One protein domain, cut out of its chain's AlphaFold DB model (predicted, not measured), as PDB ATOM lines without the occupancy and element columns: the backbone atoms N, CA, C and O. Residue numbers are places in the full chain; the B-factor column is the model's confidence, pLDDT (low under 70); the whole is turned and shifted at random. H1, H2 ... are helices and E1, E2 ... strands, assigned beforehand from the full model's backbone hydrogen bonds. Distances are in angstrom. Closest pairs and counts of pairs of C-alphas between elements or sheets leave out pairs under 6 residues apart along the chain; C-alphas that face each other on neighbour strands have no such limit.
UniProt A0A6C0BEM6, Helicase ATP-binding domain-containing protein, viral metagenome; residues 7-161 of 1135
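Overview. This is residues 7 to 161 of the 1135 residues of the protein "Helicase ATP-binding domain-containing protein" of viral metagenome (UniProt A0A6C0BEM6). With little regular structure, a small, strongly twisted sheet stands between H1 and H2 at one end and H3, H4 and H5 at the other. Of 155 printed residues, 55 are in named elements, E1 E2 H1 H2 E3 H3 H4 H5 E4, of mixed class; the sheet, E3 E2 E1 E4, is antiparallel. It is compact, radius of gyration of the C-alphas 16.0 A, spanning 47 by 38 by 32 A.

Arrangement. E2, residues 30 to 35, neighbours E3, 92 to 98, with N 95 and O 32 2.9 A apart, and E1, 16 to 19, with N 17 and O 31 2.8 A apart. E4, 150 to 153, is an edge strand. H5, 123 to 128, is on the sheet; H4, 109 to 115, only grazes it; H3, 101 to 104, H1, 53 to 58, and H2, 69 to 79, are not on it. Every O i to N i+4 pair is within hydrogen-bond range in H1, H2, H4 and H5; H3 is too short.

Along the chain. C-alpha 16 begins E1 at (164.747, 154.347, 320.210); C-alpha 153 ends E4 at (168.065, 157.440, 323.131).

Size, cuts and confidence. The printed part has no cut. The link H5 to E4 is long. Residues 155 to 161, for instance, have pLDDT under 70.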
ATOM      1  N   ASP A   7     158.485 165.176 322.291       90.94
ATOM      2  CA  ASP A   7     157.750 166.403 321.951       90.94
ATOM      3  C   ASP A   7     158.666 167.485 321.374       90.94
ATOM      4  O   ASP A   7     158.233 168.277 320.552       90.94
ATOM      5  N   ASN A   8     159.935 167.550 321.768       86.94
ATOM      6  CA  ASN A   8     160.832 168.584 321.259       86.94
ATOM      7  C   ASN A   8     161.508 168.153 319.952       86.94
ATOM      8  O   ASN A   8     161.801 168.979 319.093       86.94
ATOM      9  N   THR A   9     161.791 166.864 319.794       87.31
ATOM     10  CA  THR A   9     162.619 166.368 318.684       87.31
ATOM     11  C   THR A   9     161.830 165.720 317.563       87.31
ATOM     12  O   THR A   9     162.354 165.590 316.457       87.31
ATOM     13  N   GLY A  10     160.606 165.283 317.852       92.69
ATOM     14  CA  GLY A  10     159.952 164.230 317.097       92.69
ATOM     15  C   GLY A  10     160.587 162.850 317.332       92.69
ATOM     16  O   GLY A  10     161.541 162.717 318.106       92.69
ATOM     17  N   VAL A  11     160.061 161.835 316.640       94.38
ATOM     18  CA  VAL A  11     160.623 160.472 316.545       94.38
ATOM     19  C   VAL A  11     160.554 160.019 315.097       94.38
ATOM     20  O   VAL A  11     159.492 160.112 314.484       94.38
ATOM     21  N   ARG A  12     161.658 159.510 314.552       93.81
ATOM     22  CA  ARG A  12     161.760 158.960 313.194       93.81
ATOM     23  C   ARG A  12     161.757 157.439 313.216       93.81
ATOM     24  O   ARG A  12     161.794 156.790 314.259       93.81
ATOM     25  N   ASN A  13     161.690 156.868 312.021       93.81
ATOM     26  CA  ASN A  13     161.664 155.432 311.832       93.81
ATOM     27  C   ASN A  13     162.935 154.765 312.390       93.81
ATOM     28  O   ASN A  13     164.045 155.197 312.090       93.81
ATOM     29  N   ASN A  14     162.754 153.692 313.158       92.62
ATOM     30  CA  ASN A  14     163.777 152.901 313.849       92.62
ATOM     31  C   ASN A  14     164.555 153.620 314.968       92.62
ATOM     32  O   ASN A  14     165.499 153.035 315.506       92.62
ATOM     33  N   GLU A  15     164.165 154.836 315.364       93.44
ATOM     34  CA  GLU A  15     164.731 155.479 316.552       93.44
ATOM     35  C   GLU A  15     164.241 154.797 317.842       93.44
ATOM     36  O   GLU A  15     163.154 154.209 317.902       93.44
ATOM     37  N   TYR A  16     165.060 154.886 318.892       93.31
ATOM     38  CA  TYR A  16     164.747 154.347 320.210       93.31
ATOM     39  C   TYR A  16     164.264 155.459 321.138       93.31
ATOM     40  O   TYR A  16     164.803 156.568 321.154       93.31
ATOM     41  N   ILE A  17     163.264 155.135 321.951       94.00
ATOM     42  CA  ILE A  17     162.707 156.006 322.980       94.00
ATOM     43  C   ILE A  17     162.819 155.346 324.354       94.00
ATOM     44  O   ILE A  17     162.715 154.126 324.488       94.00
ATOM     45  N   SER A  18     162.995 156.154 325.398       92.88
ATOM     46  CA  SER A  18     162.983 155.701 326.788       92.88
ATOM     47  C   SER A  18     162.180 156.637 327.684       92.88
ATOM     48  O   SER A  18     162.149 157.849 327.470       92.88
ATOM     49  N   GLY A  19     161.498 156.089 328.688       91.25
ATOM     50  CA  GLY A  19     160.705 156.897 329.604       91.25
ATOM     51  C   GLY A  19     161.534 157.625 330.664       91.25
ATOM     52  O   GLY A  19     162.485 157.084 331.231       91.25
ATOM     53  N   PHE A  20     161.148 158.863 330.976       80.88
ATOM     54  CA  PHE A  20     161.870 159.697 331.943       80.88
ATOM     55  C   PHE A  20     161.830 159.156 333.374       80.88
ATOM     56  O   PHE A  20     160.814 158.650 333.847       80.88
ATOM     57  N   SER A  21     162.898 159.415 334.137       69.75
ATOM     58  CA  SER A  21     162.966 159.106 335.573       69.75
ATOM     59  C   SER A  21     161.914 159.844 336.415       69.75
ATOM     60  O   SER A  21     161.521 159.345 337.474       69.75
ATOM     61  N   SER A  22     161.445 161.004 335.944       75.00
ATOM     62  CA  SER A  22     160.366 161.798 336.542       75.00
ATOM     63  C   SER A  22     158.964 161.295 336.169       75.00
ATOM     64  O   SER A  22     158.019 161.494 336.938       75.00
ATOM     65  N   SER A  23     158.817 160.610 335.029       83.19
ATOM     66  CA  SER A  23     157.551 160.031 334.577       83.19
ATOM     67  C   SER A  23     157.361 158.652 335.195       83.19
ATOM     68  O   SER A  23     157.816 157.641 334.667       83.19
ATOM     69  N   LYS A  24     156.642 158.590 336.320       82.75
ATOM     70  CA  LYS A  24     156.386 157.323 337.031       82.75
ATOM     71  C   LYS A  24     155.839 156.206 336.137       82.75
ATOM     72  O   LYS A  24     156.088 155.050 336.420       82.75
ATOM     73  N   GLN A  25     155.071 156.546 335.099       87.56
ATOM     74  CA  GLN A  25     154.372 155.552 334.283       87.56
ATOM     75  C   GLN A  25     155.229 154.956 333.166       87.56
ATOM     76  O   GLN A  25     154.900 153.874 332.708       87.56
ATOM     77  N   THR A  26     156.281 155.645 332.714       91.50
ATOM     78  CA  THR A  26     157.153 155.196 331.609       91.50
ATOM     79  C   THR A  26     158.588 154.935 332.060       91.50
ATOM     80  O   THR A  26     159.397 154.423 331.290       91.50
ATOM     81  N   LYS A  27     158.924 155.275 333.308       86.25
ATOM     82  CA  LYS A  27     160.251 155.098 333.891       86.25
ATOM     83  C   LYS A  27     160.772 153.676 333.678       86.25
ATOM     84  O   LYS A  27     160.097 152.715 334.017       86.25
ATOM     85  N   GLY A  28     161.995 153.577 333.155       82.25
ATOM     86  CA  GLY A  28     162.682 152.299 332.947       82.25
ATOM     87  C   GLY A  28     162.248 151.536 331.692       82.25
ATOM     88  O   GLY A  28     162.815 150.486 331.410       82.25
ATOM     89  N   VAL A  29     161.293 152.064 330.919       92.38
ATOM     90  CA  VAL A  29     160.881 151.478 329.641       92.38
ATOM     91  C   VAL A  29     161.788 151.967 328.521       92.38
ATOM     92  O   VAL A  29     162.139 153.150 328.478       92.38
ATOM     93  N   MET A  30     162.151 151.064 327.617       93.38
ATOM     94  CA  MET A  30     162.861 151.351 326.376       93.38
ATOM     95  C   MET A  30     162.181 150.616 325.225       93.38
ATOM     96  O   MET A  30     161.868 149.429 325.336       93.38
ATOM     97  N   ALA A  31     161.955 151.324 324.126       95.19
ATOM     98  CA  ALA A  31     161.312 150.763 322.953       95.19
ATOM     99  C   ALA A  31     161.873 151.364 321.666       95.19
ATOM    100  O   ALA A  31     162.296 152.518 321.645       95.19
ATOM    101  N   GLN A  32     161.834 150.587 320.592       96.44
ATOM    102  CA  GLN A  32     162.115 151.042 319.241       96.44
ATOM    103  C   GLN A  32     160.798 151.340 318.522       96.44
ATOM    104  O   GLN A  32     159.837 150.577 318.653       96.44
ATOM    105  N   ILE A  33     160.745 152.438 317.764       96.62
ATOM    106  CA  ILE A  33     159.549 152.846 317.018       96.62
ATOM    107  C   ILE A  33     159.767 152.655 315.526       96.62
ATOM    108  O   ILE A  33     160.794 153.051 314.982       96.62
ATOM    109  N   ARG A  34     158.773 152.085 314.849       97.00
ATOM    110  CA  ARG A  34     158.728 151.960 313.396       97.00
ATOM    111  C   ARG A  34     157.454 152.597 312.871       97.00
ATOM    112  O   ARG A  34     156.364 152.169 313.225       97.00
ATOM    113  N   PHE A  35     157.566 153.605 312.024       95.69
ATOM    114  CA  PHE A  35     156.406 154.254 311.416       95.69
ATOM    115  C   PHE A  35     156.043 153.589 310.086       95.69
ATOM    116  O   PHE A  35     156.890 152.957 309.449       95.69
ATOM    117  N   LEU A  36     154.785 153.740 309.662       89.00
ATOM    118  CA  LEU A  36     154.411 153.457 308.274       89.00
ATOM    119  C   LEU A  36     155.148 154.419 307.326       89.00
ATOM    120  O   LEU A  36     155.549 155.514 307.724       89.00
ATOM    121  N   GLU A  37     155.360 153.993 306.083       85.31
ATOM    122  CA  GLU A  37     156.170 154.726 305.107       85.31
ATOM    123  C   GLU A  37     155.691 156.183 304.942       85.31
ATOM    124  O   GLU A  37     154.504 156.447 304.767       85.31
ATOM    125  N   GLY A  38     156.619 157.140 305.061       84.00
ATOM    126  CA  GLY A  38     156.330 158.579 304.985       84.00
ATOM    127  C   GLY A  38     155.777 159.230 306.264       84.00
ATOM    128  O   GLY A  38     155.527 160.434 306.256       84.00
ATOM    129  N   VAL A  39     155.610 158.487 307.363       90.50
ATOM    130  CA  VAL A  39     155.097 159.005 308.645       90.50
ATOM    131  C   VAL A  39     156.219 159.082 309.688       90.50
ATOM    132  O   VAL A  39     157.149 158.278 309.691       90.50
ATOM    133  N   PHE A  40     156.148 160.057 310.594       94.50
ATOM    134  CA  PHE A  40     156.997 160.161 311.785       94.50
ATOM    135  C   PHE A  40     156.226 160.885 312.900       94.50
ATOM    136  O   PHE A  40     155.181 161.483 312.638       94.50
ATOM    137  N   PHE A  41     156.714 160.835 314.141       95.38
ATOM    138  CA  PHE A  41     156.134 161.616 315.238       95.38
ATOM    139  C   PHE A  41     156.676 163.047 315.187       95.38
ATOM    140  O   PHE A  41     157.883 163.216 315.365       95.38
ATOM    141  N   PRO A  42     155.849 164.074 314.916       94.88
ATOM    142  CA  PRO A  42     156.327 165.443 314.755       94.88
ATOM    143  C   PRO A  42     156.619 166.115 316.107       94.88
ATOM    144  O   PRO A  42     156.009 165.761 317.116       94.88
ATOM    145  N   PRO A  43     157.513 167.118 316.149       92.44
ATOM    146  CA  PRO A  43     157.712 167.935 317.341       92.44
ATOM    147  C   PRO A  43     156.498 168.839 317.638       92.44
ATOM    148  O   PRO A  43     155.748 169.243 316.754       92.44
ATOM    149  N   TYR A  44     156.312 169.211 318.897       90.69
ATOM    150  CA  TYR A  44     155.239 170.053 319.407       90.69
ATOM    151  C   TYR A  44     155.709 171.517 319.532       90.69
ATOM    152  O   TYR A  44     156.560 171.853 320.357       90.69
ATOM    153  N   ARG A  45     155.156 172.414 318.702       84.06
ATOM    154  CA  ARG A  45     155.592 173.822 318.544       84.06
ATOM    155  C   ARG A  45     155.478 174.732 319.782       84.06
ATOM    156  O   ARG A  45     156.343 175.596 319.911       84.06
ATOM    157  N   PRO A  46     154.488 174.611 320.691       68.94
ATOM    158  CA  PRO A  46     154.246 175.615 321.741       68.94
ATOM    159  C   PRO A  46     155.379 175.836 322.754       68.94
ATOM    160  O   PRO A  46     155.318 176.789 323.528       68.94
ATOM    161  N   TYR A  47     156.418 174.996 322.752       61.78
ATOM    162  CA  TYR A  47     157.594 175.152 323.611       61.78
ATOM    163  C   TYR A  47     158.777 175.882 322.956       61.78
ATOM    164  O   TYR A  47     159.764 176.161 323.636       61.78
ATOM    165  N   PHE A  48     158.701 176.221 321.667       65.69
ATOM    166  CA  PHE A  48     159.827 176.810 320.944       65.69
ATOM    167  C   PHE A  48     159.796 178.339 320.995       65.69
ATOM    168  O   PHE A  48     159.152 178.994 320.179       65.69
ATOM    169  N   VAL A  49     160.541 178.918 321.941       64.56
ATOM    170  CA  VAL A  49     160.932 180.333 321.880       64.56
ATOM    171  C   VAL A  49     162.228 180.415 321.064       64.56
ATOM    172  O   VAL A  49     163.210 179.767 321.445       64.56
ATOM    173  N   PRO A  50     162.275 181.181 319.957       56.16
ATOM    174  CA  PRO A  50     163.522 181.437 319.243       56.16
ATOM    175  C   PRO A  50     164.535 182.004 320.250       56.16
ATOM    176  O   PRO A  50     164.261 183.044 320.844       56.16
ATOM    177  N   ASN A  51     165.654 181.302 320.477       61.09
ATOM    178  CA  ASN A  51     166.726 181.570 321.465       61.09
ATOM    179  C   ASN A  51     166.699 180.806 322.805       61.09
ATOM    180  O   ASN A  51     167.495 181.136 323.687       61.09
ATOM    181  N   ASP A  52     165.876 179.770 322.997       67.50
ATOM    182  CA  ASP A  52     166.048 178.913 324.182       67.50
ATOM    183  C   ASP A  52     167.408 178.184 324.131       67.50
ATOM    184  O   ASP A  52     167.636 177.299 323.301       67.50
ATOM    185  N   ILE A  53     168.311 178.549 325.048       59.44
ATOM    186  CA  ILE A  53     169.654 177.964 325.200       59.44
ATOM    187  C   ILE A  53     169.602 176.435 325.308       59.44
ATOM    188  O   ILE A  53     170.497 175.748 324.819       59.44
ATOM    189  N   ARG A  54     168.522 175.887 325.885       60.50
ATOM    190  CA  ARG A  54     168.342 174.441 326.029       60.50
ATOM    191  C   ARG A  54     168.205 173.778 324.667       60.50
ATOM    192  O   ARG A  54     168.798 172.732 324.462       60.50
ATOM    193  N   ILE A  55     167.483 174.385 323.727       63.19
ATOM    194  CA  ILE A  55     167.266 173.838 322.379       63.19
ATOM    195  C   ILE A  55     168.568 173.869 321.563       63.19
ATOM    196  O   ILE A  55     168.872 172.906 320.858       63.19
ATOM    197  N   ARG A  56     169.374 174.932 321.707       63.25
ATOM    198  CA  ARG A  56     170.673 175.070 321.024       63.25
ATOM    199  C   ARG A  56     171.644 173.949 321.387       63.25
ATOM    200  O   ARG A  56     172.230 173.340 320.495       63.25
ATOM    201  N   ASP A  57     171.765 173.665 322.680       62.44
ATOM    202  CA  ASP A  57     172.802 172.763 323.185       62.44
ATOM    203  C   ASP A  57     172.325 171.296 323.246       62.44
ATOM    204  O   ASP A  57     173.148 170.384 323.253       62.44
ATOM    205  N   THR A  58     171.009 171.032 323.248       64.44
ATOM    206  CA  THR A  58     170.478 169.657 323.357       64.44
ATOM    207  C   THR A  58     170.222 168.963 322.019       64.44
ATOM    208  O   THR A  58     170.255 167.740 321.986       64.44
ATOM    209  N   LEU A  59     170.030 169.677 320.904       73.69
ATOM    210  CA  LEU A  59     169.741 169.070 319.590       73.69
ATOM    211  C   LEU A  59     170.987 168.644 318.783       73.69
ATOM    212  O   LEU A  59     170.880 168.421 317.583       73.69
ATOM    213  N   ILE A  60     172.178 168.542 319.382       69.00
ATOM    214  CA  ILE A  60     173.432 168.181 318.676       69.00
ATOM    215  C   ILE A  60     173.574 166.652 318.516       69.00
ATOM    216  O   ILE A  60     174.666 166.107 318.590       69.00
ATOM    217  N   TRP A  61     172.475 165.915 318.365       68.94
ATOM    218  CA  TRP A  61     172.501 164.459 318.507       68.94
ATOM    219  C   TRP A  61     171.583 163.751 317.493       68.94
ATOM    220  O   TRP A  61     170.477 164.223 317.209       68.94
ATOM    221  N   GLY A  62     172.054 162.634 316.923       81.25
ATOM    222  CA  GLY A  62     171.317 161.800 315.964       81.25
ATOM    223  C   GLY A  62     171.018 162.508 314.636       81.25
ATOM    224  O   GLY A  62     171.893 163.121 314.033       81.25
ATOM    225  N   PHE A  63     169.758 162.468 314.186       86.88
ATOM    226  CA  PHE A  63     169.290 163.111 312.943       86.88
ATOM    227  C   PHE A  63     169.726 164.582 312.784       86.88
ATOM    228  O   PHE A  63     169.956 165.051 311.672       86.88
ATOM    229  N   PHE A  64     169.846 165.316 313.893       86.75
ATOM    230  CA  PHE A  64     170.198 166.735 313.893       86.75
ATOM    231  C   PHE A  64     171.711 167.009 313.952       86.75
ATOM    232  O   PHE A  64     172.116 168.167 313.823       86.75
ATOM    233  N   GLU A  65     172.549 165.987 314.147       85.69
ATOM    234  CA  GLU A  65     173.991 166.128 314.396       85.69
ATOM    235  C   GLU A  65     174.693 166.919 313.284       85.69
ATOM    236  O   GLU A  65     175.375 167.904 313.564       85.69
ATOM    237  N   ASN A  66     174.397 166.589 312.025       89.38
ATOM    238  CA  ASN A  66     174.973 167.238 310.841       89.38
ATOM    239  C   ASN A  66     174.254 168.531 310.409       89.38
ATOM    240  O   ASN A  66     174.596 169.114 309.383       89.38
ATOM    241  N   MET A  67     173.238 168.977 311.155       91.44
ATOM    242  CA  MET A  67     172.516 170.219 310.873       91.44
ATOM    243  C   MET A  67     173.104 171.379 311.681       91.44
ATOM    244  O   MET A  67     173.350 171.247 312.879       91.44
ATOM    245  N   SER A  68     173.257 172.543 311.052       89.62
ATOM    246  CA  SER A  68     173.463 173.814 311.764       89.62
ATOM    247  C   SER A  68     172.272 174.135 312.675       89.62
ATOM    248  O   SER A  68     171.165 173.627 312.481       89.62
ATOM    249  N   PHE A  69     172.469 175.000 313.671       83.31
ATOM    250  CA  PHE A  69     171.399 175.399 314.591       83.31
ATOM    251  C   PHE A  69     170.180 175.976 313.850       83.31
ATOM    252  O   PHE A  69     169.040 175.616 314.150       83.31
ATOM    253  N   GLU A  70     170.421 176.790 312.825       86.75
ATOM    254  CA  GLU A  70     169.403 177.378 311.957       86.75
ATOM    255  C   GLU A  70     168.633 176.302 311.185       86.75
ATOM    256  O   GLU A  70     167.406 176.356 311.107       86.75
ATOM    257  N   GLN A  71     169.329 175.286 310.661       89.94
ATOM    258  CA  GLN A  71     168.693 174.154 309.978       89.94
ATOM    259  C   GLN A  71     167.830 173.320 310.932       89.94
ATOM    260  O   GLN A  71     166.740 172.901 310.546       89.94
ATOM    261  N   ARG A  72     168.258 173.126 312.186       88.56
ATOM    262  CA  ARG A  72     167.473 172.402 313.204       88.56
ATOM    263  C   ARG A  72     166.199 173.151 313.566       88.56
ATOM    264  O   ARG A  72     165.121 172.562 313.558       88.56
ATOM    265  N   LEU A  73     166.316 174.450 313.853       85.62
ATOM    266  CA  LEU A  73     165.163 175.301 314.149       85.62
ATOM    267  C   LEU A  73     164.187 175.334 312.977       85.62
ATOM    268  O   LEU A  73     162.986 175.170 313.181       85.62
ATOM    269  N   ARG A  74     164.705 175.495 311.754       89.38
ATOM    270  CA  ARG A  74     163.897 175.480 310.536       89.38
ATOM    271  C   ARG A  74     163.154 174.158 310.380       89.38
ATOM    272  O   ARG A  74     161.943 174.179 310.196       89.38
ATOM    273  N   TRP A  75     163.842 173.027 310.541       92.06
ATOM    274  CA  TRP A  75     163.218 171.708 310.449       92.06
ATOM    275  C   TRP A  75     162.112 171.528 311.492       92.06
ATOM    276  O   TRP A  75     161.013 171.110 311.137       92.06
ATOM    277  N   ILE A  76     162.359 171.883 312.760       88.75
ATOM    278  CA  ILE A  76     161.356 171.786 313.834       88.75
ATOM    279  C   ILE A  76     160.152 172.678 313.543       88.75
ATOM    280  O   ILE A  76     159.015 172.278 313.777       88.75
ATOM    281  N   TYR A  77     160.383 173.882 313.023       87.19
ATOM    282  CA  TYR A  77     159.304 174.798 312.691       87.19
ATOM    283  C   TYR A  77     158.461 174.264 311.527       87.19
ATOM    284  O   TYR A  77     157.237 174.193 311.638       87.19
ATOM    285  N   GLU A  78     159.107 173.814 310.449       92.69
ATOM    286  CA  GLU A  78     158.454 173.267 309.255       92.69
ATOM    287  C   GLU A  78     157.684 171.971 309.552       92.69
ATOM    288  O   GLU A  78     156.594 171.776 309.022       92.69
ATOM    289  N   ASN A  79     158.197 171.129 310.454       93.12
ATOM    290  CA  ASN A  79     157.643 169.801 310.742       93.12
ATOM    291  C   ASN A  79     156.831 169.720 312.041       93.12
ATOM    292  O   ASN A  79     156.235 168.684 312.327       93.12
ATOM    293  N   GLY A  80     156.830 170.776 312.853       92.00
ATOM    294  CA  GLY A  80     156.148 170.780 314.138       92.00
ATOM    295  C   GLY A  80     154.641 171.000 314.034       92.00
ATOM    296  O   GLY A  80     154.133 171.528 313.049       92.00
ATOM    297  N   ILE A  81     153.918 170.647 315.089       93.94
ATOM    298  CA  ILE A  81     152.461 170.789 315.177       93.94
ATOM    299  C   ILE A  81     152.043 171.620 316.393       93.94
ATOM    300  O   ILE A  81     152.753 171.690 317.394       93.94
ATOM    301  N   GLU A  82     150.881 172.266 316.308       90.06
ATOM    302  CA  GLU A  82     150.361 173.147 317.370       90.06
ATOM    303  C   GLU A  82     149.607 172.404 318.473       90.06
ATOM    304  O   GLU A  82     149.465 172.923 319.579       90.06
ATOM    305  N   ASN A  83     149.143 171.184 318.183       90.06
ATOM    306  CA  ASN A  83     148.384 170.345 319.105       90.06
ATOM    307  C   ASN A  83     149.231 169.174 319.596       90.06
ATOM    308  O   ASN A  83     150.011 168.600 318.846       90.06
ATOM    309  N   GLU A  84     149.069 168.812 320.864       89.31
ATOM    310  CA  GLU A  84     149.839 167.730 321.467       89.31
ATOM    311  C   GLU A  84     149.327 166.358 320.995       89.31
ATOM    312  O   GLU A  84     148.200 165.940 321.313       89.31
ATOM    313  N   LEU A  85     150.173 165.628 320.267       92.81
ATOM    314  CA  LEU A  85     149.909 164.244 319.877       92.81
ATOM    315  C   LEU A  85     150.424 163.268 320.934       92.81
ATOM    316  O   LEU A  85     151.458 163.472 321.566       92.81
ATOM    317  N   HIS A  86     149.688 162.181 321.131       95.69
ATOM    318  CA  HIS A  86     150.237 160.985 321.747       95.69
ATOM    319  C   HIS A  86     150.822 160.083 320.669       95.69
ATOM    320  O   HIS A  86     150.359 160.071 319.532       95.69
ATOM    321  N   LEU A  87     151.809 159.278 321.046       95.00
ATOM    322  CA  LEU A  87     152.413 158.290 320.156       95.00
ATOM    323  C   LEU A  87     151.363 157.316 319.592       95.00
ATOM    324  O   LEU A  87     151.477 156.884 318.456       95.00
ATOM    325  N   SER A  88     150.303 157.043 320.363       95.31
ATOM    326  CA  SER A  88     149.152 156.236 319.942       95.31
ATOM    327  C   SER A  88     148.305 156.869 318.838       95.31
ATOM    328  O   SER A  88     147.536 156.167 318.200       95.31
ATOM    329  N   ASP A  89     148.406 158.181 318.620       95.50
ATOM    330  CA  ASP A  89     147.621 158.872 317.593       95.50
ATOM    331  C   ASP A  89     148.276 158.781 316.205       95.50
ATOM    332  O   ASP A  89     147.709 159.254 315.220       95.50
ATOM    333  N   ILE A  90     149.481 158.208 316.122       95.62
ATOM    334  CA  ILE A  90     150.256 158.098 314.889       95.62
ATOM    335  C   ILE A  90     150.355 156.625 314.499       95.62
ATOM    336  O   ILE A  90     150.698 155.800 315.345       95.62
ATOM    337  N   PRO A  91     150.102 156.267 313.228       95.56
ATOM    338  CA  PRO A  91     150.284 154.903 312.751       95.56
ATOM    339  C   PRO A  91     151.748 154.455 312.863       95.56
ATOM    340  O   PRO A  91     152.584 154.742 312.001       95.56
ATOM    341  N   CYS A  92     152.066 153.740 313.939       96.75
ATOM    342  CA  CYS A  92     153.378 153.153 314.156       96.75
ATOM    343  C   CYS A  92     153.293 151.788 314.838       96.75
ATOM    344  O   CYS A  92     152.318 151.434 315.505       96.75
ATOM    345  N   GLN A  93     154.363 151.026 314.676       97.56
ATOM    346  CA  GLN A  93     154.666 149.840 315.444       97.56
ATOM    347  C   GLN A  93     155.716 150.176 316.506       97.56
ATOM    348  O   GLN A  93     156.591 151.016 316.299       97.56
ATOM    349  N   ILE A  94     155.629 149.509 317.647       97.44
ATOM    350  CA  ILE A  94     156.547 149.635 318.771       97.44
ATOM    351  C   ILE A  94     157.067 148.248 319.133       97.44
ATOM    352  O   ILE A  94     156.295 147.295 319.222       97.44
ATOM    353  N   ARG A  95     158.376 148.130 319.339       97.06
ATOM    354  CA  ARG A  95     159.007 146.930 319.892       97.06
ATOM    355  C   ARG A  95     159.660 147.299 321.211       97.06
ATOM    356  O   ARG A  95     160.504 148.193 321.244       97.06
ATOM    357  N   PHE A  96     159.270 146.644 322.296       95.44
ATOM    358  CA  PHE A  96     159.860 146.902 323.606       95.44
ATOM    359  C   PHE A  96     161.149 146.101 323.773       95.44
ATOM    360  O   PHE A  96     161.151 144.884 323.627       95.44
ATOM    361  N   GLU A  97     162.234 146.794 324.108       92.94
ATOM    362  CA  GLU A  97     163.520 146.173 324.458       92.94
ATOM    363  C   GLU A  97     163.600 145.934 325.973       92.94
ATOM    364  O   GLU A  97     164.193 144.969 326.456       92.94
ATOM    365  N   ASN A  98     162.979 146.825 326.754       89.38
ATOM    366  CA  ASN A  98     162.941 146.736 328.206       89.38
ATOM    367  C   ASN A  98     161.655 147.361 328.754       89.38
ATOM    368  O   ASN A  98     161.251 148.439 328.318       89.38
ATOM    369  N   ILE A  99     161.041 146.718 329.747       88.00
ATOM    370  CA  ILE A  99     159.869 147.229 330.457       88.00
ATOM    371  C   ILE A  99     160.093 147.072 331.969       88.00
ATOM    372  O   ILE A  99     160.486 146.002 332.436       88.00
ATOM    373  N   ASP A 100     159.847 148.139 332.736       78.81
ATOM    374  CA  ASP A 100     159.902 148.142 334.207       78.81
ATOM    375  C   ASP A 100     158.492 147.986 334.823       78.81
ATOM    376  O   ASP A 100     157.468 148.295 334.204       78.81
ATOM    377  N   SER A 101     158.451 147.516 336.068       65.75
ATOM    378  CA  SER A 101     157.271 147.091 336.834       65.75
ATOM    379  C   SER A 101     156.146 148.130 336.951       65.75
ATOM    380  O   SER A 101     154.969 147.771 336.925       65.75
ATOM    381  N   ASP A 102     156.460 149.426 337.040       77.56
ATOM    382  CA  ASP A 102     155.425 150.464 337.160       77.56
ATOM    383  C   ASP A 102     154.635 150.662 335.848       77.56
ATOM    384  O   ASP A 102     153.437 150.967 335.906       77.56
ATOM    385  N   PHE A 103     155.251 150.428 334.676       85.62
ATOM    386  CA  PHE A 103     154.572 150.474 333.370       85.62
ATOM    387  C   PHE A 103     153.592 149.306 333.218       85.62
ATOM    388  O   PHE A 103     152.477 149.482 332.724       85.62
ATOM    389  N   THR A 104     153.972 148.124 333.709       87.25
ATOM    390  CA  THR A 104     153.159 146.902 333.629       87.25
ATOM    391  C   THR A 104     152.149 146.745 334.759       87.25
ATOM    392  O   THR A 104     151.233 145.939 334.629       87.25
ATOM    393  N   SER A 105     152.238 147.544 335.828       86.69
ATOM    394  CA  SER A 105     151.393 147.446 337.035       86.69
ATOM    395  C   SER A 105     149.874 147.454 336.793       86.69
ATOM    396  O   SER A 105     149.105 147.048 337.662       86.69
ATOM    397  N   LYS A 106     149.427 147.934 335.626       85.62
ATOM    398  CA  LYS A 106     148.011 148.012 335.225       85.62
ATOM    399  C   LYS A 106     147.615 147.025 334.126       85.62
ATOM    400  O   LYS A 106     146.476 147.075 333.669       85.62
ATOM    401  N   LEU A 107     148.547 146.193 333.670       89.19
ATOM    402  CA  LEU A 107     148.357 145.228 332.592       89.19
ATOM    403  C   LEU A 107     148.180 143.821 333.171       89.19
ATOM    404  O   LEU A 107     148.795 143.487 334.185       89.19
ATOM    405  N   SER A 108     147.372 142.989 332.511       91.00
ATOM    406  CA  SER A 108     147.293 141.554 332.812       91.00
ATOM    407  C   SER A 108     148.619 140.853 332.503       91.00
ATOM    408  O   SER A 108     149.385 141.318 331.660       91.00
ATOM    409  N   THR A 109     148.882 139.715 333.150       87.88
ATOM    410  CA  THR A 109     150.093 138.905 332.921       87.88
ATOM    411  C   THR A 109     150.261 138.507 331.449       87.88
ATOM    412  O   THR A 109     151.374 138.538 330.924       87.88
ATOM    413  N   ASP A 110     149.157 138.219 330.756       92.38
ATOM    414  CA  ASP A 110     149.169 137.879 329.329       92.38
ATOM    415  C   ASP A 110     149.604 139.074 328.475       92.38
ATOM    416  O   ASP A 110     150.493 138.941 327.637       92.38
ATOM    417  N   ASN A 111     149.067 140.270 328.750       94.12
ATOM    418  CA  ASN A 111     149.485 141.494 328.065       94.12
ATOM    419  C   ASN A 111     150.958 141.807 328.349       94.12
ATOM    420  O   ASN A 111     151.678 142.215 327.448       94.12
ATOM    421  N   GLN A 112     151.437 141.592 329.578       91.75
ATOM    422  CA  GLN A 112     152.853 141.781 329.910       91.75
ATOM    423  C   GLN A 112     153.756 140.843 329.103       91.75
ATOM    424  O   GLN A 112     154.766 141.283 328.561       91.75
ATOM    425  N   THR A 113     153.369 139.572 328.991       90.06
ATOM    426  CA  THR A 113     154.102 138.569 328.206       90.06
ATOM    427  C   THR A 113     154.094 138.931 326.723       90.06
ATOM    428  O   THR A 113     155.133 138.869 326.070       90.06
ATOM    429  N   PHE A 114     152.952 139.394 326.210       92.81
ATOM    430  CA  PHE A 114     152.802 139.835 324.827       92.81
ATOM    431  C   PHE A 114     153.655 141.069 324.502       92.81
ATOM    432  O   PHE A 114     154.300 141.104 323.462       92.81
ATOM    433  N   LEU A 115     153.738 142.053 325.408       94.06
ATOM    434  CA  LEU A 115     154.613 143.218 325.226       94.06
ATOM    435  C   LEU A 115     156.106 142.862 325.234       94.06
ATOM    436  O   LEU A 115     156.901 143.564 324.614       94.06
ATOM    437  N   MET A 116     156.482 141.785 325.925       90.44
ATOM    438  CA  MET A 116     157.863 141.306 326.047       90.44
ATOM    439  C   MET A 116     158.245 140.262 324.985       90.44
ATOM    440  O   MET A 116     159.336 139.700 325.066       90.44
ATOM    441  N   SER A 117     157.390 139.995 323.990       92.94
ATOM    442  CA  SER A 117     157.652 138.989 322.948       92.94
ATOM    443  C   SER A 117     158.847 139.329 322.048       92.94
ATOM    444  O   SER A 117     159.374 138.454 321.366       92.94
ATOM    445  N   GLY A 118     159.271 140.599 322.030       91.06
ATOM    446  CA  GLY A 118     160.266 141.112 321.089       91.06
ATOM    447  C   GLY A 118     159.712 141.320 319.674       91.06
ATOM    448  O   GLY A 118     160.471 141.633 318.757       91.06
ATOM    449  N   GLU A 119     158.402 141.173 319.470       95.38
ATOM    450  CA  GLU A 119     157.756 141.427 318.183       95.38
ATOM    451  C   GLU A 119     157.419 142.914 317.988       95.38
ATOM    452  O   GLU A 119     157.360 143.706 318.930       95.38
ATOM    453  N   TRP A 120     157.198 143.310 316.733       96.94
ATOM    454  CA  TRP A 120     156.702 144.643 316.395       96.94
ATOM    455  C   TRP A 120     155.192 144.706 316.611       96.94
ATOM    456  O   TRP A 120     154.428 144.079 315.878       96.94
ATOM    457  N   LEU A 121     154.758 145.496 317.589       97.00
ATOM    458  CA  LEU A 121     153.359 145.592 317.996       97.00
ATOM    459  C   LEU A 121     152.732 146.877 317.472       97.00
ATOM    460  O   LEU A 121     153.359 147.929 317.519       97.00
ATOM    461  N   ASN A 122     151.483 146.835 317.012       97.00
ATOM    462  CA  ASN A 122     150.773 148.058 316.649       97.00
ATOM    463  C   ASN A 122     150.559 148.929 317.901       97.00
ATOM    464  O   ASN A 122     150.052 148.451 318.919       97.00
ATOM    465  N   ILE A 123     150.929 150.213 317.843       96.75
ATOM    466  CA  ILE A 123     150.845 151.112 319.004       96.75
ATOM    467  C   ILE A 123     149.415 151.254 319.540       96.75
ATOM    468  O   ILE A 123     149.227 151.442 320.744       96.75
ATOM    469  N   GLN A 124     148.407 151.126 318.673       96.44
ATOM    470  CA  GLN A 124     147.008 151.218 319.065       96.44
ATOM    471  C   GLN A 124     146.577 150.005 319.897       96.44
ATOM    472  O   GLN A 124     145.835 150.162 320.868       96.44
ATOM    473  N   ASP A 125     147.093 148.817 319.579       96.50
ATOM    474  CA  ASP A 125     146.837 147.604 320.359       96.50
ATOM    475  C   ASP A 125     147.461 147.738 321.750       96.50
ATOM    476  O   ASP A 125     146.787 147.532 322.760       96.50
ATOM    477  N   VAL A 126     148.708 148.216 321.815       96.12
ATOM    478  CA  VAL A 126     149.405 148.500 323.080       96.12
ATOM    479  C   VAL A 126     148.664 149.569 323.899       96.12
ATOM    480  O   VAL A 126     148.532 149.441 325.115       96.12
ATOM    481  N   TYR A 127     148.125 150.610 323.259       96.12
ATOM    482  CA  TYR A 127     147.307 151.637 323.917       96.12
ATOM    483  C   TYR A 127     146.013 151.063 324.513       96.12
ATOM    484  O   TYR A 127     145.635 151.404 325.642       96.12
ATOM    485  N   ASN A 128     145.357 150.159 323.785       95.00
ATOM    486  CA  ASN A 128     144.108 149.521 324.193       95.00
ATOM    487  C   ASN A 128     144.289 148.501 325.332       95.00
ATOM    488  O   ASN A 128     143.333 148.241 326.061       95.00
ATOM    489  N   MET A 129     145.503 147.982 325.552       96.31
ATOM    490  CA  MET A 129     145.802 147.104 326.696       96.31
ATOM    491  C   MET A 129     145.691 147.817 328.052       96.31
ATOM    492  O   MET A 129     145.511 147.157 329.077       96.31
ATOM    493  N   PHE A 130     145.785 149.152 328.090       94.38
ATOM    494  CA  PHE A 130     145.652 149.918 329.328       94.38
ATOM    495  C   PHE A 130     144.178 150.188 329.660       94.38
ATOM    496  O   PHE A 130     143.495 150.868 328.894       94.38
ATOM    497  N   PRO A 131     143.669 149.752 330.827       89.69
ATOM    498  CA  PRO A 131     142.263 149.927 331.161       89.69
ATOM    499  C   PRO A 131     141.917 151.400 331.408       89.69
ATOM    500  O   PRO A 131     142.637 152.140 332.091       89.69
ATOM    501  N   ARG A 132     140.753 151.830 330.906       89.00
ATOM    502  CA  ARG A 132     140.209 153.157 331.209       89.00
ATOM    503  C   ARG A 132     139.828 153.241 332.678       89.00
ATOM    504  O   ARG A 132     139.086 152.409 333.189       89.00
ATOM    505  N   LYS A 133     140.292 154.294 333.357       84.75
ATOM    506  CA  LYS A 133     139.905 154.552 334.748       84.75
ATOM    507  C   LYS A 133     138.371 154.672 334.839       84.75
ATOM    508  O   LYS A 133     137.821 155.561 334.176       84.75
ATOM    509  N   PRO A 134     137.690 153.848 335.660       82.62
ATOM    510  CA  PRO A 134     136.238 153.896 335.793       82.62
ATOM    511  C   PRO A 134     135.745 155.314 336.108       82.62
ATOM    512  O   PRO A 134     136.276 155.992 336.989       82.62
ATOM    513  N   GLY A 135     134.761 155.787 335.338       79.81
ATOM    514  CA  GLY A 135     134.174 157.125 335.481       79.81
ATOM    515  C   GLY A 135     134.985 158.287 334.888       79.81
ATOM    516  O   GLY A 135     134.545 159.434 334.979       79.81
ATOM    517  N   SER A 136     136.145 158.040 334.270       78.44
ATOM    518  CA  SER A 136     136.917 159.101 333.615       78.44
ATOM    519  C   SER A 136     136.248 159.578 332.322       78.44
ATOM    520  O   SER A 136     136.101 158.809 331.370       78.44
ATOM    521  N   LYS A 137     135.921 160.875 332.256       82.69
ATOM    522  CA  LYS A 137     135.461 161.563 331.034       82.69
ATOM    523  C   LYS A 137     136.609 162.055 330.140       82.69
ATOM    524  O   LYS A 137     136.346 162.716 329.144       82.69
ATOM    525  N   ALA A 138     137.864 161.768 330.493       82.69
ATOM    526  CA  ALA A 138     139.003 162.157 329.665       82.69
ATOM    527  C   ALA A 138     138.895 161.520 328.272       82.69
ATOM    528  O   ALA A 138     138.511 160.355 328.158       82.69
ATOM    529  N   VAL A 139     139.225 162.297 327.238       83.44
ATOM    530  CA  VAL A 139     139.203 161.849 325.835       83.44
ATOM    531  C   VAL A 139     140.179 160.686 325.633       83.44
ATOM    532  O   VAL A 139     139.815 159.675 325.045       83.44
ATOM    533  N   ARG A 140     141.382 160.791 326.213       88.75
ATOM    534  CA  ARG A 140     142.388 159.723 326.244       88.75
ATOM    535  C   ARG A 140     142.356 159.008 327.596       88.75
ATOM    536  O   ARG A 140     142.278 159.653 328.645       88.75
ATOM    537  N   HIS A 141     142.402 157.675 327.600       89.31
ATOM    538  CA  HIS A 141     142.259 156.887 328.831       89.31
ATOM    539  C   HIS A 141     143.571 156.649 329.581       89.31
ATOM    540  O   HIS A 141     143.537 156.287 330.759       89.31
ATOM    541  N   THR A 142     144.710 156.914 328.942       91.56
ATOM    542  CA  THR A 142     146.039 156.860 329.558       91.56
ATOM    543  C   THR A 142     146.935 157.999 329.056       91.56
ATOM    544  O   THR A 142     146.812 158.451 327.918       91.56
ATOM    545  N   LEU A 143     147.833 158.478 329.923       92.75
ATOM    546  CA  LEU A 143     148.838 159.501 329.599       92.75
ATOM    547  C   LEU A 143     150.185 158.893 329.200       92.75
ATOM    548  O   LEU A 143     151.095 159.630 328.846       92.75
ATOM    549  N   ILE A 144     150.327 157.566 329.252       94.25
ATOM    550  CA  ILE A 144     151.590 156.858 328.996       94.25
ATOM    551  C   ILE A 144     152.217 157.275 327.666       94.25
ATOM    552  O   ILE A 144     153.411 157.530 327.614       94.25
ATOM    553  N   PHE A 145     151.412 157.434 326.620       94.88
ATOM    554  CA  PHE A 145     151.871 157.728 325.261       94.88
ATOM    555  C   PHE A 145     152.039 159.220 324.965       94.88
ATOM    556  O   PHE A 145     152.266 159.591 323.820       94.88
ATOM    557  N   ARG A 146     151.924 160.083 325.977       94.50
ATOM    558  CA  ARG A 146     152.216 161.511 325.852       94.50
ATOM    559  C   ARG A 146     153.699 161.705 325.549       94.50
ATOM    560  O   ARG A 146     154.522 161.166 326.290       94.50
ATOM    561  N   GLY A 147     154.053 162.454 324.505       92.94
ATOM    562  CA  GLY A 147     155.451 162.569 324.086       92.94
ATOM    563  C   GLY A 147     156.362 163.188 325.152       92.94
ATOM    564  O   GLY A 147     157.502 162.765 325.312       92.94
ATOM    565  N   SER A 148     155.836 164.044 326.032       91.62
ATOM    566  CA  SER A 148     156.571 164.565 327.194       91.62
ATOM    567  C   SER A 148     157.074 163.487 328.169       91.62
ATOM    568  O   SER A 148     157.914 163.770 329.020       91.62
ATOM    569  N   ASN A 149     156.530 162.267 328.106       93.31
ATOM    570  CA  ASN A 149     156.905 161.149 328.975       93.31
ATOM    571  C   ASN A 149     158.033 160.280 328.403       93.31
ATOM    572  O   ASN A 149     158.518 159.397 329.120       93.31
ATOM    573  N   TRP A 150     158.461 160.537 327.167       93.62
ATOM    574  CA  TRP A 150     159.473 159.769 326.446       93.62
ATOM    575  C   TRP A 150     160.585 160.679 325.951       93.62
ATOM    576  O   TRP A 150     160.320 161.804 325.534       93.62
ATOM    577  N   GLY A 151     161.816 160.186 325.947       91.19
ATOM    578  CA  GLY A 151     162.927 160.848 325.283       91.19
ATOM    579  C   GLY A 151     163.671 159.938 324.321       91.19
ATOM    580  O   GLY A 151     163.688 158.726 324.521       91.19
ATOM    581  N   LEU A 152     164.268 160.523 323.282       89.56
ATOM    582  CA  LEU A 152     165.103 159.790 322.325       89.56
ATOM    583  C   LEU A 152     166.385 159.276 323.002       89.56
ATOM    584  O   LEU A 152     166.972 159.975 323.833       89.56
ATOM    585  N   VAL A 153     166.829 158.072 322.631       85.00
ATOM    586  CA  VAL A 153     168.065 157.440 323.131       85.00
ATOM    587  C   VAL A 153     168.851 156.773 321.995       85.00
ATOM    588  O   VAL A 153     168.245 156.247 321.065       85.00
ATOM    589  N   ASN A 154     170.193 156.825 322.024       76.75
ATOM    590  CA  ASN A 154     171.016 156.091 321.053       76.75
ATOM    591  C   ASN A 154     171.149 154.647 321.540       76.75
ATOM    592  O   ASN A 154     171.605 154.467 322.675       76.75
ATOM    593  N   PRO A 155     170.843 153.635 320.718       65.31
ATOM    594  CA  PRO A 155     171.214 152.263 321.041       65.31
ATOM    595  C   PRO A 155     172.741 152.088 321.161       65.31
ATOM    596  O   PRO A 155     173.181 151.331 322.021       65.31
ATOM    597  N   ASP A 156     173.552 152.840 320.400       58.88
ATOM    598  CA  ASP A 156     175.019 152.678 320.361       58.88
ATOM    599  C   ASP A 156     175.761 153.465 321.454       58.88
ATOM    600  O   ASP A 156     176.867 153.109 321.850       58.88
ATOM    601  N   THR A 157     175.142 154.513 322.012       51.03
ATOM    602  CA  THR A 157     175.653 155.198 323.217       51.03
ATOM    603  C   THR A 157     175.079 154.590 324.492       51.03
ATOM    604  O   THR A 157     174.995 155.275 325.515       51.03
ATOM    605  N   SER A 158     174.676 153.317 324.461       43.31
ATOM    606  CA  SER A 158     174.216 152.560 325.628       43.31
ATOM    607  C   SER A 158     175.362 152.220 326.593       43.31
ATOM    608  O   SER A 158     175.482 151.126 327.128       43.31
ATOM    609  N   PHE A 159     176.149 153.233 326.959       44.62
ATOM    610  CA  PHE A 159     176.520 153.396 328.356       44.62
ATOM    611  C   PHE A 159     175.394 154.154 329.072       44.62
ATOM    612  O   PHE A 159     175.513 155.300 329.504       44.62
ATOM    613  N   ASN A 160     174.219 153.528 329.097       46.72
ATOM    614  CA  ASN A 160     172.989 154.166 329.520       46.72
ATOM    615  C   ASN A 160     172.912 154.141 331.051       46.72
ATOM    616  O   ASN A 160     172.677 153.104 331.665       46.72
ATOM    617  N   TYR A 161     173.072 155.303 331.684       40.06
ATOM    618  CA  TYR A 161     172.859 155.483 333.123       40.06
ATOM    619  C   TYR A 161     171.482 154.948 333.562       40.06
ATOM    620  O   TYR A 161     171.356 154.418 334.659       40.06
TER     621      TYR A 161